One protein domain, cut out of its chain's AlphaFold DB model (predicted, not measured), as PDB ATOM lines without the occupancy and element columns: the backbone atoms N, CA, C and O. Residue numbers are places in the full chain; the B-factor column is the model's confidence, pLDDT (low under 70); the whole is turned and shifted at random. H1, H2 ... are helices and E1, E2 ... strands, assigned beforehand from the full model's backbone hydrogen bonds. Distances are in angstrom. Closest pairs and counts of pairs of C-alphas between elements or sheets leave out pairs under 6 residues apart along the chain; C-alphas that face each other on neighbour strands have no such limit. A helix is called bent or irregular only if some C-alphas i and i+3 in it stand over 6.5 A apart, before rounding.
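Overview. This is residues 6 to 79 of the 90 residues of the protein "PF14124 domain protein" of Capnocytophaga sp. CM59 (UniProt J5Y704). The model is an open, flat frame: a long two-strand hairpin, E1 and E2, makes one side, H1 and H2 sit at the end where E1 begins and E2 ends, and a stretch after H2 swings back to H3, toward the turn of the hairpin. The middle of this frame is empty, the helices do not pack on one another, and residues 6 to 12 of H1 stick out at one end. The printed part has 74 residues with three named helices and two named strands, in the order H1, E1, E2, H2, H3, and its one sheet has the order E1 - E2, antiparallel. The class is mixed, helices and strands. The whole is extended, with a radius of gyration of the C-alphas of 18.2 A and spans of 54 by 31 by 15 A.

Along the chain. Find C-alpha 6 at (129.586, 189.471, 182.304); there H1 begins, and it covers residues 6 to 14, 12.3 A from first to last C-alpha. After a tight link of 2 residues, look for C-alpha 17 at (141.234, 196.152, 194.752), where strand E1 starts; it covers residues 17 to 25 and is 24.0 A long. A tight link of 5 residues leads into strand E2, residues 31 to 41, 25.5 A long, the longest strand by residues. Look at residue 34, where E2 bends by 81 degrees. After another tight link of 2 residues you reach H2, residues 44 to 53, 12.1 A long; it is irregular, but only just, with C-alphas 50 and 53 at 6.6 A. A short link of 7 residues then brings you to H3, residues 61 to 72, the longest helix by residues at 16.6 A, which ends at C-alpha 72 at (141.609, 232.903, 206.129).

Arrangement. Begin with H1, which touches no helix. Its closest C-alphas to E1 are those of Val 12 and Arg 18, 7.5 A apart, the one pair of these two elements within 8 A. Next, read E1 and E2 together: they are a hairpin of antiparallel neighbour strands, with an angle of 156 degrees between their N-to-C directions. The C-alphas of Val 17 and Ile 41 face each other at 4.7 A, and so do those of Arg 25 and Pro 31 at 4.5 A. Between the strands, look for N 18 and O 40 at 2.8 A, and for N 36 and O 22 at 2.9 A, both within hydrogen-bond range. Moving on, you find H2 apart from E1, but only just, with their closest C-alphas at 8.1 A. H2 and H3 are apart, though they follow each other in the chain. H3 is also apart from E1, from E2 and from H1. In H1 and H3 every O i to N i+4 pair is within hydrogen-bond range; in H2 it is 5 of 6.

Size, cuts and confidence. Measure the length of the whole between Gln 7 and Lys 73, whose C-alphas are the two farthest apart at 54.5 A; from Glu 6 to Asp 79, the first and last printed residues, the C-alphas are 49.3 A apart. Residues 6 to 12, which belong to H1, stand free, and so do residues 54 to 66, of which 61 to 66 belong to H3. Without these stretches the body has 54 residues and spans 48 by 27 by 15 A. The printed part has no cut, and no link is long. The mean pLDDT of the printed part is 94.7, and no printed residue is under 70.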
ATOM      1  N   GLU A   6     129.934 190.303 181.147       95.12
ATOM      2  CA  GLU A   6     129.586 189.471 182.304       95.12
ATOM      3  C   GLU A   6     130.832 188.976 183.036       95.12
ATOM      4  O   GLU A   6     130.901 189.066 184.262       95.12
ATOM      5  N   GLN A   7     131.833 188.501 182.287       94.44
ATOM      6  CA  GLN A   7     133.110 188.062 182.849       94.44
ATOM      7  C   GLN A   7     133.824 189.220 183.550       94.44
ATOM      8  O   GLN A   7     134.240 189.079 184.697       94.44
ATOM      9  N   TRP A   8     133.879 190.393 182.915       92.69
ATOM     10  CA  TRP A   8     134.446 191.598 183.515       92.69
ATOM     11  C   TRP A   8     133.719 192.013 184.800       92.69
ATOM     12  O   TRP A   8     134.365 192.320 185.801       92.69
ATOM     13  N   LYS A   9     132.379 192.005 184.807       92.81
ATOM     14  CA  LYS A   9     131.594 192.335 186.009       92.81
ATOM     15  C   LYS A   9     131.896 191.378 187.155       92.81
ATOM     16  O   LYS A   9     132.028 191.831 188.292       92.81
ATOM     17  N   GLU A  10     132.011 190.086 186.866       94.19
ATOM     18  CA  GLU A  10     132.310 189.074 187.878       94.19
ATOM     19  C   GLU A  10     133.746 189.216 188.410       94.19
ATOM     20  O   GLU A  10     133.956 189.200 189.623       94.19
ATOM     21  N   GLU A  11     134.730 189.468 187.544       92.75
ATOM     22  CA  GLU A  11     136.111 189.758 187.958       92.75
ATOM     23  C   GLU A  11     136.202 191.021 188.826       92.75
ATOM     24  O   GLU A  11     136.824 191.011 189.888       92.75
ATOM     25  N   VAL A  12     135.526 192.107 188.436       89.75
ATOM     26  CA  VAL A  12     135.484 193.353 189.220       89.75
ATOM     27  C   VAL A  12     134.801 193.148 190.570       89.75
ATOM     28  O   VAL A  12     135.229 193.725 191.573       89.75
ATOM     29  N   LYS A  13     133.730 192.348 190.617       89.50
ATOM     30  CA  LYS A  13     133.009 192.030 191.854       89.50
ATOM     31  C   LYS A  13     133.884 191.243 192.826       89.50
ATOM     32  O   LYS A  13     133.853 191.536 194.020       89.50
ATOM     33  N   ASN A  14     134.672 190.301 192.312       92.88
ATOM     34  CA  ASN A  14     135.542 189.437 193.110       92.88
ATOM     35  C   ASN A  14     136.937 190.030 193.370       92.88
ATOM     36  O   ASN A  14     137.704 189.472 194.154       92.88
ATOM     37  N   SER A  15     137.272 191.171 192.762       94.00
ATOM     38  CA  SER A  15     138.540 191.850 193.019       94.00
ATOM     39  C   SER A  15     138.600 192.446 194.430       94.00
ATOM     40  O   SER A  15     137.695 193.155 194.883       94.00
ATOM     41  N   LEU A  16     139.737 192.232 195.095       95.38
ATOM     42  CA  LEU A  16     140.061 192.853 196.382       95.38
ATOM     43  C   LEU A  16     140.456 194.329 196.245       95.38
ATOM     44  O   LEU A  16     140.452 195.052 197.240       95.38
ATOM     45  N   VAL A  17     140.785 194.782 195.029       94.88
ATOM     46  CA  VAL A  17     141.234 196.152 194.752       94.88
ATOM     47  C   VAL A  17     140.500 196.731 193.547       94.88
ATOM     48  O   VAL A  17     140.382 196.100 192.495       94.88
ATOM     49  N   ARG A  18     140.043 197.977 193.672       92.94
ATOM     50  CA  ARG A  18     139.505 198.775 192.570       92.94
ATOM     51  C   ARG A  18     140.378 200.002 192.348       92.94
ATOM     52  O   ARG A  18     140.510 200.821 193.249       92.94
ATOM     53  N   CYS A  19     140.927 200.135 191.145       93.94
ATOM     54  CA  CYS A  19     141.736 201.279 190.736       93.94
ATOM     55  C   CYS A  19     140.886 202.275 189.937       93.94
ATOM     56  O   CYS A  19     140.173 201.880 189.012       93.94
ATOM     57  N   GLN A  20     140.921 203.553 190.318       94.19
ATOM     58  CA  GLN A  20     140.174 204.638 189.678       94.19
ATOM     59  C   GLN A  20     141.035 205.901 189.589       94.19
ATOM     60  O   GLN A  20     141.947 206.091 190.386       94.19
ATOM     61  N   TRP A  21     140.722 206.776 188.634       95.62
ATOM     62  CA  TRP A  21     141.342 208.094 188.517       95.62
ATOM     63  C   TRP A  21     140.482 209.159 189.202       95.62
ATOM     64  O   TRP A  21     139.372 209.422 188.732       95.62
ATOM     65  N   ASP A  22     141.006 209.819 190.234       94.19
ATOM     66  CA  ASP A  22     140.304 210.866 190.991       94.19
ATOM     67  C   ASP A  22     140.846 212.267 190.632       94.19
ATOM     68  O   ASP A  22     142.058 212.432 190.459       94.19
ATOM     69  N   PRO A  23     139.988 213.282 190.397       94.25
ATOM     70  CA  PRO A  23     140.442 214.632 190.085       94.25
ATOM     71  C   PRO A  23     140.917 215.377 191.335       94.25
ATOM     72  O   PRO A  23     140.174 215.539 192.299       94.25
ATOM     73  N   GLU A  24     142.117 215.949 191.262       94.00
ATOM     74  CA  GLU A  24     142.701 216.682 192.385       94.00
ATOM     75  C   GLU A  24     142.238 218.145 192.451       94.00
ATOM     76  O   GLU A  24     141.908 218.777 191.435       94.00
ATOM     77  N   ARG A  25     142.276 218.716 193.663       94.12
ATOM     78  CA  ARG A  25     141.917 220.113 193.947       94.12
ATOM     79  C   ARG A  25     142.976 220.809 194.796       94.12
ATOM     80  O   ARG A  25     143.689 220.167 195.557       94.12
ATOM     81  N   ASP A  26     143.071 222.128 194.664       92.00
ATOM     82  CA  ASP A  26     143.915 222.948 195.530       92.00
ATOM     83  C   ASP A  26     143.245 223.237 196.886       92.00
ATOM     84  O   ASP A  26     142.093 222.875 197.138       92.00
ATOM     85  N   ILE A  27     143.967 223.946 197.757       91.50
ATOM     86  CA  ILE A  27     143.493 224.375 199.083       91.50
ATOM     87  C   ILE A  27     142.259 225.300 199.049       91.50
ATOM     88  O   ILE A  27     141.648 225.538 200.088       91.50
ATOM     89  N   TYR A  28     141.887 225.821 197.876       92.75
ATOM     90  CA  TYR A  28     140.693 226.636 197.642       92.75
ATOM     91  C   TYR A  28     139.575 225.839 196.949       92.75
ATOM     92  O   TYR A  28     138.554 226.408 196.559       92.75
ATOM     93  N   GLY A  29     139.760 224.529 196.762       92.50
ATOM     94  CA  GLY A  29     138.811 223.643 196.098       92.50
ATOM     95  C   GLY A  29     138.805 223.747 194.570       92.50
ATOM     96  O   GLY A  29     137.925 223.157 193.931       92.50
ATOM     97  N   LYS A  30     139.750 224.462 193.949       95.06
ATOM     98  CA  LYS A  30     139.823 224.599 192.487       95.06
ATOM     99  C   LYS A  30     140.496 223.374 191.861       95.06
ATOM    100  O   LYS A  30     141.474 222.886 192.420       95.06
ATOM    101  N   PRO A  31     140.022 222.872 190.706       95.00
ATOM    102  CA  PRO A  31     140.683 221.773 190.001       95.00
ATOM    103  C   PRO A  31     142.111 222.144 189.581       95.00
ATOM    104  O   PRO A  31     142.326 223.237 189.061       95.00
ATOM    105  N   ILE A  32     143.065 221.221 189.741       93.19
ATOM    106  CA  ILE A  32     144.489 221.468 189.424       93.19
ATOM    107  C   ILE A  32     144.998 220.734 188.173       93.19
ATOM    108  O   ILE A  32     146.197 220.699 187.916       93.19
ATOM    109  N   GLY A  33     144.102 220.135 187.385       94.25
ATOM    110  CA  GLY A  33     144.416 219.543 186.073       94.25
ATOM    111  C   GLY A  33     145.177 218.211 186.097       94.25
ATOM    112  O   GLY A  33     145.243 217.546 185.067       94.25
ATOM    113  N   ARG A  34     145.688 217.779 187.255       92.19
ATOM    114  CA  ARG A  34     146.220 216.425 187.479       92.19
ATOM    115  C   ARG A  34     145.186 215.518 188.148       92.19
ATOM    116  O   ARG A  34     144.209 215.991 188.733       92.19
ATOM    117  N   ARG A  35     145.413 214.208 188.054       94.25
ATOM    118  CA  ARG A  35     144.591 213.171 188.688       94.25
ATOM    119  C   ARG A  35     145.459 212.273 189.553       94.25
ATOM    120  O   ARG A  35     146.603 212.007 189.190       94.25
ATOM    121  N   SER A  36     144.904 211.803 190.658       93.50
ATOM    122  CA  SER A  36     145.508 210.783 191.505       93.50
ATOM    123  C   SER A  36     144.927 209.407 191.181       93.50
ATOM    124  O   SER A  36     143.836 209.279 190.613       93.50
ATOM    125  N   ILE A  37     145.682 208.361 191.515       93.62
ATOM    126  CA  ILE A  37     145.161 206.997 191.526       93.62
ATOM    127  C   ILE A  37     144.495 206.772 192.879       93.62
ATOM    128  O   ILE A  37     145.148 206.832 193.919       93.62
ATOM    129  N   GLN A  38     143.207 206.455 192.858       94.25
ATOM    130  CA  GLN A  38     142.460 206.032 194.029       94.25
ATOM    131  C   GLN A  38     142.327 204.508 194.029       94.25
ATOM    132  O   GLN A  38     141.769 203.914 193.100       94.25
ATOM    133  N   LEU A  39     142.814 203.879 195.100       93.88
ATOM    134  CA  LEU A  39     142.708 202.440 195.326       93.88
ATOM    135  C   LEU A  39     141.653 202.159 196.398       93.88
ATOM    136  O   LEU A  39     141.853 202.442 197.576       93.88
ATOM    137  N   GLY A  40     140.523 201.585 195.992       93.81
ATOM    138  CA  GLY A  40     139.533 201.044 196.917       93.81
ATOM    139  C   GLY A  40     139.872 199.600 197.266       93.81
ATOM    140  O   GLY A  40     139.842 198.750 196.378       93.81
ATOM    141  N   ILE A  41     140.166 199.314 198.533       95.38
ATOM    142  CA  ILE A  41     140.427 197.954 199.029       95.38
ATOM    143  C   ILE A  41     139.165 197.325 199.633       95.38
ATOM    144  O   ILE A  41     138.293 198.029 200.147       95.38
ATOM    145  N   ARG A  42     139.036 195.997 199.541       94.94
ATOM    146  CA  ARG A  42     137.860 195.228 199.984       94.94
ATOM    147  C   ARG A  42     138.259 193.904 200.635       94.94
ATOM    148  O   ARG A  42     139.370 193.416 200.442       94.94
ATOM    149  N   GLY A  43     137.317 193.308 201.367       93.00
ATOM    150  CA  GLY A  43     137.465 191.975 201.953       93.00
ATOM    151  C   GLY A  43     138.697 191.870 202.850       93.00
ATOM    152  O   GLY A  43     138.972 192.766 203.645       93.00
ATOM    153  N   THR A  44     139.473 190.805 202.667       95.69
ATOM    154  CA  THR A  44     140.664 190.504 203.478       95.69
ATOM    155  C   THR A  44     141.740 191.591 203.421       95.69
ATOM    156  O   THR A  44     142.527 191.721 204.356       95.69
ATOM    157  N   PHE A  45     141.784 192.418 202.369       96.00
ATOM    158  CA  PHE A  45     142.729 193.539 202.310       96.00
ATOM    159  C   PHE A  45     142.367 194.648 203.299       96.00
ATOM    160  O   PHE A  45     143.266 195.321 203.786       96.00
ATOM    161  N   VAL A  46     141.084 194.825 203.634       95.56
ATOM    162  CA  VAL A  46     140.666 195.784 204.670       95.56
ATOM    163  C   VAL A  46     141.173 195.324 206.033       95.56
ATOM    164  O   VAL A  46     141.752 196.116 206.769       95.56
ATOM    165  N   GLU A  47     141.011 194.037 206.343       95.69
ATOM    166  CA  GLU A  47     141.489 193.451 207.598       95.69
ATOM    167  C   GLU A  47     143.007 193.589 207.736       95.69
ATOM    168  O   GLU A  47     143.483 194.060 208.768       95.69
ATOM    169  N   LYS A  48     143.764 193.266 206.680       96.38
ATOM    170  CA  LYS A  48     145.220 193.453 206.664       96.38
ATOM    171  C   LYS A  48     145.620 194.921 206.759       96.38
ATOM    172  O   LYS A  48     146.533 195.256 207.506       96.38
ATOM    173  N   TYR A  49     144.932 195.808 206.040       94.75
ATOM    174  CA  TYR A  49     145.223 197.238 206.089       94.75
ATOM    175  C   TYR A  49     145.092 197.778 207.513       94.75
ATOM    176  O   TYR A  49     145.999 198.444 207.995       94.75
ATOM    177  N   VAL A  50     143.995 197.450 208.198       94.44
ATOM    178  CA  VAL A  50     143.713 197.955 209.547       94.44
ATOM    179  C   VAL A  50     144.625 197.328 210.601       94.44
ATOM    180  O   VAL A  50     145.081 198.036 211.495       94.44
ATOM    181  N   ASN A  51     144.889 196.023 210.515       95.94
ATOM    182  CA  ASN A  51     145.549 195.294 211.601       95.94
ATOM    183  C   ASN A  51     147.055 195.069 211.388       95.94
ATOM    184  O   ASN A  51     147.769 194.861 212.364       95.94
ATOM    185  N   GLU A  52     147.545 195.088 210.145       96.88
ATOM    186  CA  GLU A  52     148.911 194.645 209.813       96.88
ATOM    187  C   GLU A  52     149.740 195.701 209.067       96.88
ATOM    188  O   GLU A  52     150.951 195.769 209.262       96.88
ATOM    189  N   TRP A  53     149.137 196.511 208.190       96.06
ATOM    190  CA  TRP A  53     149.905 197.389 207.288       96.06
ATOM    191  C   TRP A  53     150.163 198.796 207.836       96.06
ATOM    192  O   TRP A  53     151.040 199.495 207.323       96.06
ATOM    193  N   ILE A  54     149.424 199.240 208.857       95.56
ATOM    194  CA  ILE A  54     149.642 200.563 209.460       95.56
ATOM    195  C   ILE A  54     150.964 200.556 210.234       95.56
ATOM    196  O   ILE A  54     151.071 199.980 211.312       95.56
ATOM    197  N   VAL A  55     151.963 201.264 209.705       96.81
ATOM    198  CA  VAL A  55     153.269 201.432 210.365       96.81
ATOM    199  C   VAL A  55     153.228 202.529 211.434       96.81
ATOM    200  O   VAL A  55     153.853 202.408 212.485       96.81
ATOM    201  N   LYS A  56     152.515 203.631 211.170       95.69
ATOM    202  CA  LYS A  56     152.421 204.786 212.072       95.69
ATOM    203  C   LYS A  56     151.184 205.623 211.757       95.69
ATOM    204  O   LYS A  56     150.871 205.847 210.591       95.69
ATOM    205  N   ILE A  57     150.552 206.164 212.797       95.06
ATOM    206  CA  ILE A  57     149.535 207.219 212.696       95.06
ATOM    207  C   ILE A  57     150.120 208.491 213.313       95.06
ATOM    208  O   ILE A  57     150.704 208.447 214.393       95.06
ATOM    209  N   THR A  58     150.003 209.616 212.609       96.00
ATOM    210  CA  THR A  58     150.429 210.931 213.108       96.00
ATOM    211  C   THR A  58     149.231 211.866 213.073       96.00
ATOM    212  O   THR A  58     148.630 212.045 212.016       96.00
ATOM    213  N   ASP A  59     148.885 212.449 214.218       96.88
ATOM    214  CA  ASP A  59     147.857 213.482 214.288       96.88
ATOM    215  C   ASP A  59     148.450 214.830 213.852       96.88
ATOM    216  O   ASP A  59     149.397 215.330 214.458       96.88
ATOM    217  N   ILE A  60     147.893 215.400 212.785       95.56
ATOM    218  CA  ILE A  60     148.288 216.695 212.214       95.56
ATOM    219  C   ILE A  60     147.198 217.763 212.394       95.56
ATOM    220  O   ILE A  60     147.227 218.802 211.737       95.56
ATOM    221  N   THR A  61     146.214 217.528 213.268       97.19
ATOM    222  CA  THR A  61     145.037 218.397 213.433       97.19
ATOM    223  C   THR A  61     145.416 219.856 213.688       97.19
ATOM    224  O   THR A  61     144.885 220.760 213.039       97.19
ATOM    225  N   GLU A  62     146.359 220.105 214.597       97.62
ATOM    226  CA  GLU A  62     146.797 221.469 214.922       97.62
ATOM    227  C   GLU A  62     147.551 222.134 213.763       97.62
ATOM    228  O   GLU A  62     147.411 223.338 213.531       97.62
ATOM    229  N   GLU A  63     148.282 221.355 212.966       95.31
ATOM    230  CA  GLU A  63     148.956 221.861 211.773       95.31
ATOM    231  C   GLU A  63     147.949 222.280 210.695       95.31
ATOM    232  O   GLU A  63     148.049 223.382 210.153       95.31
ATOM    233  N   VAL A  64     146.916 221.466 210.452       95.06
ATOM    234  CA  VAL A  64     145.844 221.800 209.502       95.06
ATOM    235  C   VAL A  64     145.076 223.044 209.954       95.06
ATOM    236  O   VAL A  64     144.812 223.933 209.139       95.06
ATOM    237  N   LYS A  65     144.766 223.175 211.254       96.81
ATOM    238  CA  LYS A  65     144.142 224.391 211.810       96.81
ATOM    239  C   LYS A  65     145.008 225.629 211.573       96.81
ATOM    240  O   LYS A  65     144.487 226.663 211.155       96.81
ATOM    241  N   ARG A  66     146.323 225.529 211.791       96.44
ATOM    242  CA  ARG A  66     147.274 226.620 211.524       96.44
ATOM    243  C   ARG A  66     147.275 227.016 210.046       96.44
ATOM    244  O   ARG A  66     147.180 228.201 209.738       96.44
ATOM    245  N   ILE A  67     147.325 226.046 209.130       96.19
ATOM    246  CA  ILE A  67     147.260 226.305 207.681       96.19
ATOM    247  C   ILE A  67     145.950 227.020 207.326       96.19
ATOM    248  O   ILE A  67     145.975 228.038 206.635       96.19
ATOM    249  N   LYS A  68     144.812 226.558 207.861       95.94
ATOM    250  CA  LYS A  68     143.504 227.192 207.640       95.94
ATOM    251  C   LYS A  68     143.476 228.655 208.092       95.94
ATOM    252  O   LYS A  68     142.970 229.498 207.358       95.94
ATOM    253  N   GLN A  69     144.072 228.983 209.238       97.31
ATOM    254  CA  GLN A  69     144.176 230.375 209.697       97.31
ATOM    255  C   GLN A  69     144.980 231.253 208.729       97.31
ATOM    256  O   GLN A  69     144.627 232.414 208.523       97.31
ATOM    257  N   HIS A  70     146.051 230.728 208.126       97.25
ATOM    258  CA  HIS A  70     146.816 231.463 207.117       97.25
ATOM    259  C   HIS A  70     146.010 231.699 205.839       97.25
ATOM    260  O   HIS A  70     146.077 232.798 205.283       97.25
ATOM    261  N   ILE A  71     145.224 230.705 205.414       95.94
ATOM    262  CA  ILE A  71     144.288 230.829 204.289       95.94
ATOM    263  C   ILE A  71     143.273 231.943 204.574       95.94
ATOM    264  O   ILE A  71     143.134 232.859 203.768       95.94
ATOM    265  N   ASP A  72     142.639 231.924 205.748       96.00
ATOM    266  CA  ASP A  72     141.609 232.903 206.129       96.00
ATOM    267  C   ASP A  72     142.146 234.332 206.239       96.00
ATOM    268  O   ASP A  72     141.448 235.292 205.924       96.00
ATOM    269  N   LYS A  73     143.408 234.480 206.653       96.94
ATOM    270  CA  LYS A  73     144.097 235.775 206.740       96.94
ATOM    271  C   LYS A  73     144.703 236.237 205.409       96.94
ATOM    272  O   LYS A  73     145.307 237.304 205.376       96.94
ATOM    273  N   GLY A  74     144.626 235.437 204.341       95.88
ATOM    274  CA  GLY A  74     145.273 235.740 203.057       95.88
ATOM    275  C   GLY A  74     146.808 235.716 203.104       95.88
ATOM    276  O   GLY A  74     147.458 236.290 202.239       95.88
ATOM    277  N   THR A  75     147.394 235.059 204.110       96.69
ATOM    278  CA  THR A  75     148.856 234.953 204.318       96.69
ATOM    279  C   THR A  75     149.407 233.575 203.948       96.69
ATOM    280  O   THR A  75     150.544 233.246 204.280       96.69
ATOM    281  N   PHE A  76     148.597 232.741 203.297       96.19
ATOM    282  CA  PHE A  76     148.997 231.402 202.890       96.19
ATOM    283  C   PHE A  76     150.139 231.434 201.868       96.19
ATOM    284  O   PHE A  76     150.072 232.126 200.850       96.19
ATOM    285  N   THR A  77     151.146 230.600 202.105       94.69
ATOM    286  CA  THR A  77     152.227 230.302 201.166       94.69
ATOM    287  C   THR A  77     152.338 228.790 200.987       94.69
ATOM    288  O   THR A  77     152.029 228.021 201.899       94.69
ATOM    289  N   LYS A  78     152.774 228.340 199.802       91.06
ATOM    290  CA  LYS A  78     152.884 226.902 199.488       91.06
ATOM    291  C   LYS A  78     153.853 226.159 200.411       91.06
ATOM    292  O   LYS A  78     153.662 224.971 200.629       91.06
ATOM    293  N   ASP A  79     154.827 226.856 200.994       93.44
ATOM    294  CA  ASP A  79     155.796 226.291 201.944       93.44
ATOM    295  C   ASP A  79     155.162 225.823 203.263       93.44
ATOM    296  O   ASP A  79     155.809 225.128 204.045       93.44
TER     297      ASP A  79